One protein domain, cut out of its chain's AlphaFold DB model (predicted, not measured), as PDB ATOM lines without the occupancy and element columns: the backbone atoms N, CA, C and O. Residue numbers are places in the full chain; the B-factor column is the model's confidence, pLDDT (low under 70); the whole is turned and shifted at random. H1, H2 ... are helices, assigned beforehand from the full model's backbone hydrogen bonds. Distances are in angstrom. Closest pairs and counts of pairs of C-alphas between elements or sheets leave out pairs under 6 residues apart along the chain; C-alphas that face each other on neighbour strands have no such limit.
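AT A GLANCE: This is residues 96 to 160 of the 303 residues of the protein "C-type lectin domain-containing protein" of Leptospira sp. P2653 (UniProt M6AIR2). Little regular structure: this is mostly loop, with H1 at one end and a long loop that reaches out to His 124 at the other and folds back to H2. A short parallel pairing of residues 116 to 117 with 146 to 147 ties the two long links together. The 65 printed residues hold three named helices, H1, H2, H3 in chain order, and no named strand; the class is all helix, with only 20 residues in named elements. The whole is compact, radius of gyration of the C-alphas 12.1 A, spanning 35 by 25 by 21 A.

HOW THE PARTS SIT: Look first at H1, residues 107 to 112, which touches no helix. H2, residues 133 to 141, and H3, residues 154 to 158, only just touch, with 3 pairs of C-alphas within 8 A; the closest are those of Asn 133 and Phe 156, 6.6 A apart. H1 is apart from H2 and H3. In H1, H2 and H3 every O i to N i+4 pair is within hydrogen-bond range.

IN THESE COORDINATES: Find C-alpha 107 at (139.514, 170.202, 194.339); H1 runs 8.8 A from there. H2 starts at C-alpha 133, (147.322, 186.766, 206.086), and runs 12.5 A. H3, 6.6 A long, ends at C-alpha 158, (142.539, 183.886, 213.354).

THE WHOLE: The C-alphas farthest apart, those of Thr 108 and His 124, are 35.8 A apart. The printed part has no cut, and both links are long. Mean pLDDT of the printed part is 71.6; residues 100, 119 to 130, 148 to 154 and 157 are under 70.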
ATOM      1  N   LYS A  96     153.937 181.476 197.994       76.81
ATOM      2  CA  LYS A  96     153.847 182.346 196.808       76.81
ATOM      3  C   LYS A  96     152.968 181.782 195.689       76.81
ATOM      4  O   LYS A  96     152.453 182.560 194.892       76.81
ATOM      5  N   LEU A  97     152.788 180.461 195.617       78.12
ATOM      6  CA  LEU A  97     151.948 179.831 194.595       78.12
ATOM      7  C   LEU A  97     150.460 180.185 194.737       78.12
ATOM      8  O   LEU A  97     149.741 180.155 193.744       78.12
ATOM      9  N   PHE A  98     150.019 180.566 195.937       79.12
ATOM     10  CA  PHE A  98     148.627 180.917 196.242       79.12
ATOM     11  C   PHE A  98     148.361 182.426 196.207       79.12
ATOM     12  O   PHE A  98     147.249 182.884 196.479       79.12
ATOM     13  N   ARG A  99     149.380 183.223 195.874       76.12
ATOM     14  CA  ARG A  99     149.284 184.677 195.877       76.12
ATOM     15  C   ARG A  99     148.482 185.145 194.662       76.12
ATOM     16  O   ARG A  99     148.947 185.023 193.532       76.12
ATOM     17  N   ASN A 100     147.295 185.704 194.904       69.00
ATOM     18  CA  ASN A 100     146.393 186.260 193.882       69.00
ATOM     19  C   ASN A 100     146.054 185.291 192.731       69.00
ATOM     20  O   ASN A 100     145.919 185.719 191.585       69.00
ATOM     21  N   ARG A 101     145.961 183.986 193.008       70.50
ATOM     22  CA  ARG A 101     145.688 182.954 192.000       70.50
ATOM     23  C   ARG A 101     144.659 181.945 192.490       70.50
ATOM     24  O   ARG A 101     144.450 181.796 193.693       70.50
ATOM     25  N   ASP A 102     144.058 181.251 191.529       76.38
ATOM     26  CA  ASP A 102     143.239 180.069 191.777       76.38
ATOM     27  C   ASP A 102     144.068 178.927 192.377       76.38
ATOM     28  O   ASP A 102     145.303 178.928 192.359       76.38
ATOM     29  N   CYS A 103     143.368 177.934 192.917       85.94
ATOM     30  CA  CYS A 103     143.983 176.777 193.548       85.94
ATOM     31  C   CYS A 103     144.923 176.027 192.603       85.94
ATOM     32  O   CYS A 103     144.606 175.794 191.440       85.94
ATOM     33  N   VAL A 104     146.069 175.608 193.141       85.06
ATOM     34  CA  VAL A 104     147.142 174.951 192.379       85.06
ATOM     35  C   VAL A 104     146.698 173.593 191.824       85.06
ATOM     36  O   VAL A 104     147.117 173.197 190.739       85.06
ATOM     37  N   PHE A 105     145.841 172.883 192.560       85.75
ATOM     38  CA  PHE A 105     145.350 171.552 192.202       85.75
ATOM     39  C   PHE A 105     143.830 171.533 192.005       85.75
ATOM     40  O   PHE A 105     143.118 172.383 192.549       85.75
ATOM     41  N   PRO A 106     143.292 170.532 191.282       88.31
ATOM     42  CA  PRO A 106     141.858 170.291 191.282       88.31
ATOM     43  C   PRO A 106     141.363 169.982 192.700       88.31
ATOM     44  O   PRO A 106     142.035 169.305 193.481       88.31
ATOM     45  N   ARG A 107     140.136 170.418 193.018       87.94
ATOM     46  CA  ARG A 107     139.514 170.202 194.339       87.94
ATOM     47  C   ARG A 107     139.515 168.731 194.772       87.94
ATOM     48  O   ARG A 107     139.654 168.438 195.953       87.94
ATOM     49  N   THR A 108     139.385 167.801 193.825       87.62
ATOM     50  CA  THR A 108     139.401 166.356 194.097       87.62
ATOM     51  C   THR A 108     140.669 165.914 194.826       87.62
ATOM     52  O   THR A 108     140.570 165.101 195.740       87.62
ATOM     53  N   LEU A 109     141.828 166.499 194.499       85.75
ATOM     54  CA  LEU A 109     143.094 166.202 195.167       85.75
ATOM     55  C   LEU A 109     143.096 166.708 196.613       85.75
ATOM     56  O   LEU A 109     143.442 165.955 197.519       85.75
ATOM     57  N   TYR A 110     142.649 167.945 196.846       85.00
ATOM     58  CA  TYR A 110     142.525 168.495 198.203       85.00
ATOM     59  C   TYR A 110     141.550 167.689 199.074       85.00
ATOM     60  O   TYR A 110     141.736 167.563 200.281       85.00
ATOM     61  N   GLN A 111     140.527 167.087 198.468       85.25
ATOM     62  CA  GLN A 111     139.581 166.222 199.169       85.25
ATOM     63  C   GLN A 111     140.149 164.839 199.511       85.25
ATOM     64  O   GLN A 111     139.749 164.265 200.528       85.25
ATOM     65  N   SER A 112     141.059 164.307 198.688       81.38
ATOM     66  CA  SER A 112     141.617 162.954 198.806       81.38
ATOM     67  C   SER A 112     143.021 162.893 199.420       81.38
ATOM     68  O   SER A 112     143.607 161.809 199.495       81.38
ATOM     69  N   ALA A 113     143.591 164.027 199.829       75.38
ATOM     70  CA  ALA A 113     144.938 164.100 200.385       75.38
ATOM     71  C   ALA A 113     145.095 165.242 201.403       75.38
ATOM     72  O   ALA A 113     144.295 166.171 201.475       75.38
ATOM     73  N   MET A 114     146.166 165.162 202.189       74.25
ATOM     74  CA  MET A 114     146.663 166.278 202.989       74.25
ATOM     75  C   MET A 114     147.677 167.057 202.149       74.25
ATOM     76  O   MET A 114     148.611 166.463 201.613       74.25
ATOM     77  N   VAL A 115     147.499 168.370 202.022       75.50
ATOM     78  CA  VAL A 115     148.377 169.259 201.257       75.50
ATOM     79  C   VAL A 115     149.131 170.161 202.220       75.50
ATOM     80  O   VAL A 115     148.530 170.931 202.972       75.50
ATOM     81  N   ARG A 116     150.463 170.064 202.165       74.62
ATOM     82  CA  ARG A 116     151.380 170.881 202.958       74.62
ATOM     83  C   ARG A 116     151.897 172.061 202.154       74.62
ATOM     84  O   ARG A 116     152.443 171.878 201.074       74.62
ATOM     85  N   VAL A 117     151.834 173.250 202.734       74.75
ATOM     86  CA  VAL A 117     152.564 174.428 202.252       74.75
ATOM     87  C   VAL A 117     153.529 174.848 203.350       74.75
ATOM     88  O   VAL A 117     153.115 174.987 204.495       74.75
ATOM     89  N   ALA A 118     154.810 175.014 203.036       70.44
ATOM     90  CA  ALA A 118     155.827 175.396 204.014       70.44
ATOM     91  C   ALA A 118     156.872 176.306 203.369       70.44
ATOM     92  O   ALA A 118     157.212 176.122 202.198       70.44
ATOM     93  N   ASP A 119     157.399 177.253 204.142       65.19
ATOM     94  CA  ASP A 119     158.565 178.029 203.732       65.19
ATOM     95  C   ASP A 119     159.798 177.115 203.845       65.19
ATOM     96  O   ASP A 119     160.015 176.454 204.860       65.19
ATOM     97  N   SER A 120     160.559 176.937 202.768       54.19
ATOM     98  CA  SER A 120     161.698 176.014 202.766       54.19
ATOM     99  C   SER A 120     162.905 176.666 203.444       54.19
ATOM    100  O   SER A 120     163.713 177.306 202.775       54.19
ATOM    101  N   SER A 121     163.050 176.501 204.758       48.47
ATOM    102  CA  SER A 121     164.195 177.021 205.527       48.47
ATOM    103  C   SER A 121     165.369 176.035 205.671       48.47
ATOM    104  O   SER A 121     166.406 176.397 206.218       48.47
ATOM    105  N   ASN A 122     165.290 174.825 205.105       44.47
ATOM    106  CA  ASN A 122     166.350 173.806 205.234       44.47
ATOM    107  C   ASN A 122     167.600 174.042 204.357       44.47
ATOM    108  O   ASN A 122     168.403 173.131 204.167       44.47
ATOM    109  N   GLY A 123     167.788 175.240 203.809       37.47
ATOM    110  CA  GLY A 123     168.986 175.611 203.063       37.47
ATOM    111  C   GLY A 123     169.553 176.902 203.622       37.47
ATOM    112  O   GLY A 123     168.878 177.929 203.612       37.47
ATOM    113  N   HIS A 124     170.793 176.854 204.103       36.34
ATOM    114  CA  HIS A 124     171.581 178.043 204.396       36.34
ATOM    115  C   HIS A 124     171.509 179.020 203.207       36.34
ATOM    116  O   HIS A 124     172.119 178.793 202.167       36.34
ATOM    117  N   GLY A 125     170.755 180.109 203.382       43.25
ATOM    118  CA  GLY A 125     170.653 181.213 202.432       43.25
ATOM    119  C   GLY A 125     169.581 181.058 201.345       43.25
ATOM    120  O   GLY A 125     169.735 180.278 200.415       43.25
ATOM    121  N   LYS A 126     168.587 181.963 201.398       46.66
ATOM    122  CA  LYS A 126     167.603 182.321 200.346       46.66
ATOM    123  C   LYS A 126     166.557 181.221 200.083       46.66
ATOM    124  O   LYS A 126     166.841 180.220 199.451       46.66
ATOM    125  N   ILE A 127     165.303 181.357 200.505       42.12
ATOM    126  CA  ILE A 127     164.321 182.410 200.203       42.12
ATOM    127  C   ILE A 127     163.379 182.507 201.412       42.12
ATOM    128  O   ILE A 127     162.761 181.515 201.762       42.12
ATOM    129  N   GLN A 128     163.240 183.691 202.015       50.81
ATOM    130  CA  GLN A 128     162.164 183.968 202.973       50.81
ATOM    131  C   GLN A 128     160.874 184.176 202.172       50.81
ATOM    132  O   GLN A 128     160.685 185.230 201.554       50.81
ATOM    133  N   SER A 129     160.010 183.169 202.079       55.53
ATOM    134  CA  SER A 129     158.634 183.384 201.636       55.53
ATOM    135  C   SER A 129     157.735 183.435 202.857       55.53
ATOM    136  O   SER A 129     157.083 182.457 203.201       55.53
ATOM    137  N   SER A 130     157.700 184.610 203.491       67.38
ATOM    138  CA  SER A 130     156.809 184.856 204.618       67.38
ATOM    139  C   SER A 130     155.359 184.595 204.219       67.38
ATOM    140  O   SER A 130     154.892 185.022 203.153       67.38
ATOM    141  N   PHE A 131     154.650 183.875 205.084       73.38
ATOM    142  CA  PHE A 131     153.206 183.762 204.995       73.38
ATOM    143  C   PHE A 131     152.600 185.149 205.224       73.38
ATOM    144  O   PHE A 131     152.900 185.813 206.212       73.38
ATOM    145  N   THR A 132     151.733 185.600 204.319       78.50
ATOM    146  CA  THR A 132     150.864 186.751 204.596       78.50
ATOM    147  C   THR A 132     149.473 186.263 204.996       78.50
ATOM    148  O   THR A 132     149.033 185.196 204.559       78.50
ATOM    149  N   ASN A 133     148.724 187.068 205.755       78.50
ATOM    150  CA  ASN A 133     147.322 186.766 206.086       78.50
ATOM    151  C   ASN A 133     146.468 186.506 204.832       78.50
ATOM    152  O   ASN A 133     145.598 185.634 204.835       78.50
ATOM    153  N   SER A 134     146.744 187.219 203.735       79.94
ATOM    154  CA  SER A 134     146.063 187.004 202.457       79.94
ATOM    155  C   SER A 134     146.417 185.656 201.830       79.94
ATOM    156  O   SER A 134     145.522 184.966 201.347       79.94
ATOM    157  N   ASP A 135     147.694 185.262 201.855       79.69
ATOM    158  CA  ASP A 135     148.122 183.965 201.323       79.69
ATOM    159  C   ASP A 135     147.428 182.830 202.093       79.69
ATOM    160  O   ASP A 135     146.902 181.898 201.484       79.69
ATOM    161  N   ILE A 136     147.349 182.929 203.428       79.00
ATOM    162  CA  ILE A 136     146.687 181.930 204.283       79.00
ATOM    163  C   ILE A 136     145.203 181.805 203.940       79.00
ATOM    164  O   ILE A 136     144.708 180.691 203.777       79.00
ATOM    165  N   ARG A 137     144.490 182.924 203.767       80.88
ATOM    166  CA  ARG A 137     143.078 182.898 203.347       80.88
ATOM    167  C   ARG A 137     142.900 182.210 201.996       80.88
ATOM    168  O   ARG A 137     142.021 181.360 201.870       80.88
ATOM    169  N   SER A 138     143.744 182.523 201.011       85.00
ATOM    170  CA  SER A 138     143.713 181.863 199.699       85.00
ATOM    171  C   SER A 138     143.976 180.360 199.812       85.00
ATOM    172  O   SER A 138     143.254 179.553 199.228       85.00
ATOM    173  N   MET A 139     144.956 179.964 200.623       83.88
ATOM    174  CA  MET A 139     145.269 178.562 200.894       83.88
ATOM    175  C   MET A 139     144.106 177.816 201.558       83.88
ATOM    176  O   MET A 139     143.760 176.717 201.130       83.88
ATOM    177  N   LEU A 140     143.463 178.419 202.562       84.75
ATOM    178  CA  LEU A 140     142.300 177.845 203.242       84.75
ATOM    179  C   LEU A 140     141.116 177.661 202.287       84.75
ATOM    180  O   LEU A 140     140.460 176.619 202.323       84.75
ATOM    181  N   VAL A 141     140.858 178.631 201.402       87.62
ATOM    182  CA  VAL A 141     139.852 178.510 200.328       87.62
ATOM    183  C   VAL A 141     140.165 177.338 199.402       87.62
ATOM    184  O   VAL A 141     139.246 176.663 198.951       87.62
ATOM    185  N   CYS A 142     141.442 177.053 199.170       87.69
ATOM    186  CA  CYS A 142     141.882 175.882 198.422       87.69
ATOM    187  C   CYS A 142     141.931 174.596 199.243       87.69
ATOM    188  O   CYS A 142     142.393 173.590 198.728       87.69
ATOM    189  N   GLU A 143     141.453 174.600 200.489       85.62
ATOM    190  CA  GLU A 143     141.432 173.422 201.356       85.62
ATOM    191  C   GLU A 143     142.846 172.894 201.702       85.62
ATOM    192  O   GLU A 143     143.011 171.740 202.101       85.62
ATOM    193  N   VAL A 144     143.868 173.763 201.641       81.69
ATOM    194  CA  VAL A 144     145.176 173.502 202.262       81.69
ATOM    195  C   VAL A 144     144.963 173.321 203.761       81.69
ATOM    196  O   VAL A 144     144.391 174.170 204.445       81.69
ATOM    197  N   ASN A 145     145.416 172.187 204.272       75.00
ATOM    198  CA  ASN A 145     145.112 171.716 205.621       75.00
ATOM    199  C   ASN A 145     146.352 171.579 206.504       75.00
ATOM    200  O   ASN A 145     146.217 171.278 207.693       75.00
ATOM    201  N   VAL A 146     147.534 171.835 205.944       73.94
ATOM    202  CA  VAL A 146     148.803 171.696 206.636       73.94
ATOM    203  C   VAL A 146     149.716 172.864 206.268       73.94
ATOM    204  O   VAL A 146     150.135 173.014 205.122       73.94
ATOM    205  N   PHE A 147     150.048 173.685 207.255       73.19
ATOM    206  CA  PHE A 147     150.926 174.840 207.096       73.19
ATOM    207  C   PHE A 147     152.265 174.547 207.781       73.19
ATOM    208  O   PHE A 147     152.296 173.838 208.787       73.19
ATOM    209  N   GLY A 148     153.373 175.045 207.235       65.00
ATOM    210  CA  GLY A 148     154.651 175.111 207.942       65.00
ATOM    211  C   GLY A 148     154.460 175.945 209.205       65.00
ATOM    212  O   GLY A 148     154.122 177.120 209.119       65.00
ATOM    213  N   ILE A 149     154.564 175.302 210.367       59.62
ATOM    214  CA  ILE A 149     154.181 175.876 211.671       59.62
ATOM    215  C   ILE A 149     155.318 176.741 212.251       59.62
ATOM    216  O   ILE A 149     155.170 177.347 213.304       59.62
ATOM    217  N   ASP A 150     156.446 176.862 211.547       56.66
ATOM    218  CA  ASP A 150     157.579 177.711 211.930       56.66
ATOM    219  C   ASP A 150     157.246 179.217 211.927       56.66
ATOM    220  O   ASP A 150     158.033 180.014 212.426       56.66
ATOM    221  N   GLN A 151     156.064 179.604 211.426       56.78
ATOM    222  CA  GLN A 151     155.555 180.984 211.401       56.78
ATOM    223  C   GLN A 151     154.153 181.115 212.035       56.78
ATOM    224  O   GLN A 151     153.350 181.943 211.610       56.78
ATOM    225  N   PHE A 152     153.817 180.273 213.019       62.00
ATOM    226  CA  PHE A 152     152.534 180.381 213.721       62.00
ATOM    227  C   PHE A 152     152.516 181.591 214.667       62.00
ATOM    228  O   PHE A 152     153.291 181.651 215.620       62.00
ATOM    229  N   ASP A 153     151.596 182.526 214.435       67.00
ATOM    230  CA  ASP A 153     151.306 183.647 215.331       67.00
ATOM    231  C   ASP A 153     149.792 183.798 215.594       67.00
ATOM    232  O   ASP A 153     148.955 183.042 215.087       67.00
ATOM    233  N   VAL A 154     149.426 184.772 216.430       69.38
ATOM    234  CA  VAL A 154     148.027 185.026 216.811       69.38
ATOM    235  C   VAL A 154     147.149 185.468 215.640       69.38
ATOM    236  O   VAL A 154     145.943 185.220 215.656       69.38
ATOM    237  N   ASP A 155     147.712 186.116 214.624       73.38
ATOM    238  CA  ASP A 155     146.960 186.567 213.459       73.38
ATOM    239  C   ASP A 155     146.789 185.437 212.449       73.38
ATOM    240  O   ASP A 155     145.695 185.291 211.894       73.38
ATOM    241  N   PHE A 156     147.789 184.565 212.301       70.56
ATOM    242  CA  PHE A 156     147.669 183.276 211.631       70.56
ATOM    243  C   PHE A 156     146.529 182.463 212.251       70.56
ATOM    244  O   PHE A 156     145.653 181.994 211.526       70.56
ATOM    245  N   ALA A 157     146.490 182.342 213.583       69.00
ATOM    246  CA  ALA A 157     145.483 181.556 214.300       69.00
ATOM    247  C   ALA A 157     144.040 182.033 214.044       69.00
ATOM    248  O   ALA A 157     143.105 181.230 214.104       69.00
ATOM    249  N   LYS A 158     143.850 183.312 213.698       73.06
ATOM    250  CA  LYS A 158     142.539 183.886 213.354       73.06
ATOM    251  C   LYS A 158     142.104 183.595 211.918       73.06
ATOM    252  O   LYS A 158     140.907 183.548 211.662       73.06
ATOM    253  N   GLN A 159     143.019 183.394 210.965       74.75
ATOM    254  CA  GLN A 159     142.642 183.227 209.549       74.75
ATOM    255  C   GLN A 159     141.777 181.982 209.262       74.75
ATOM    256  O   GLN A 159     140.879 182.073 208.422       74.75
ATOM    257  N   PRO A 160     141.977 180.830 209.936       70.38
ATOM    258  CA  PRO A 160     141.078 179.681 209.844       70.38
ATOM    259  C   PRO A 160     139.646 179.949 210.316       70.38
ATOM    260  O   PRO A 160     138.770 179.131 210.035       70.38
TER     261      PRO A 160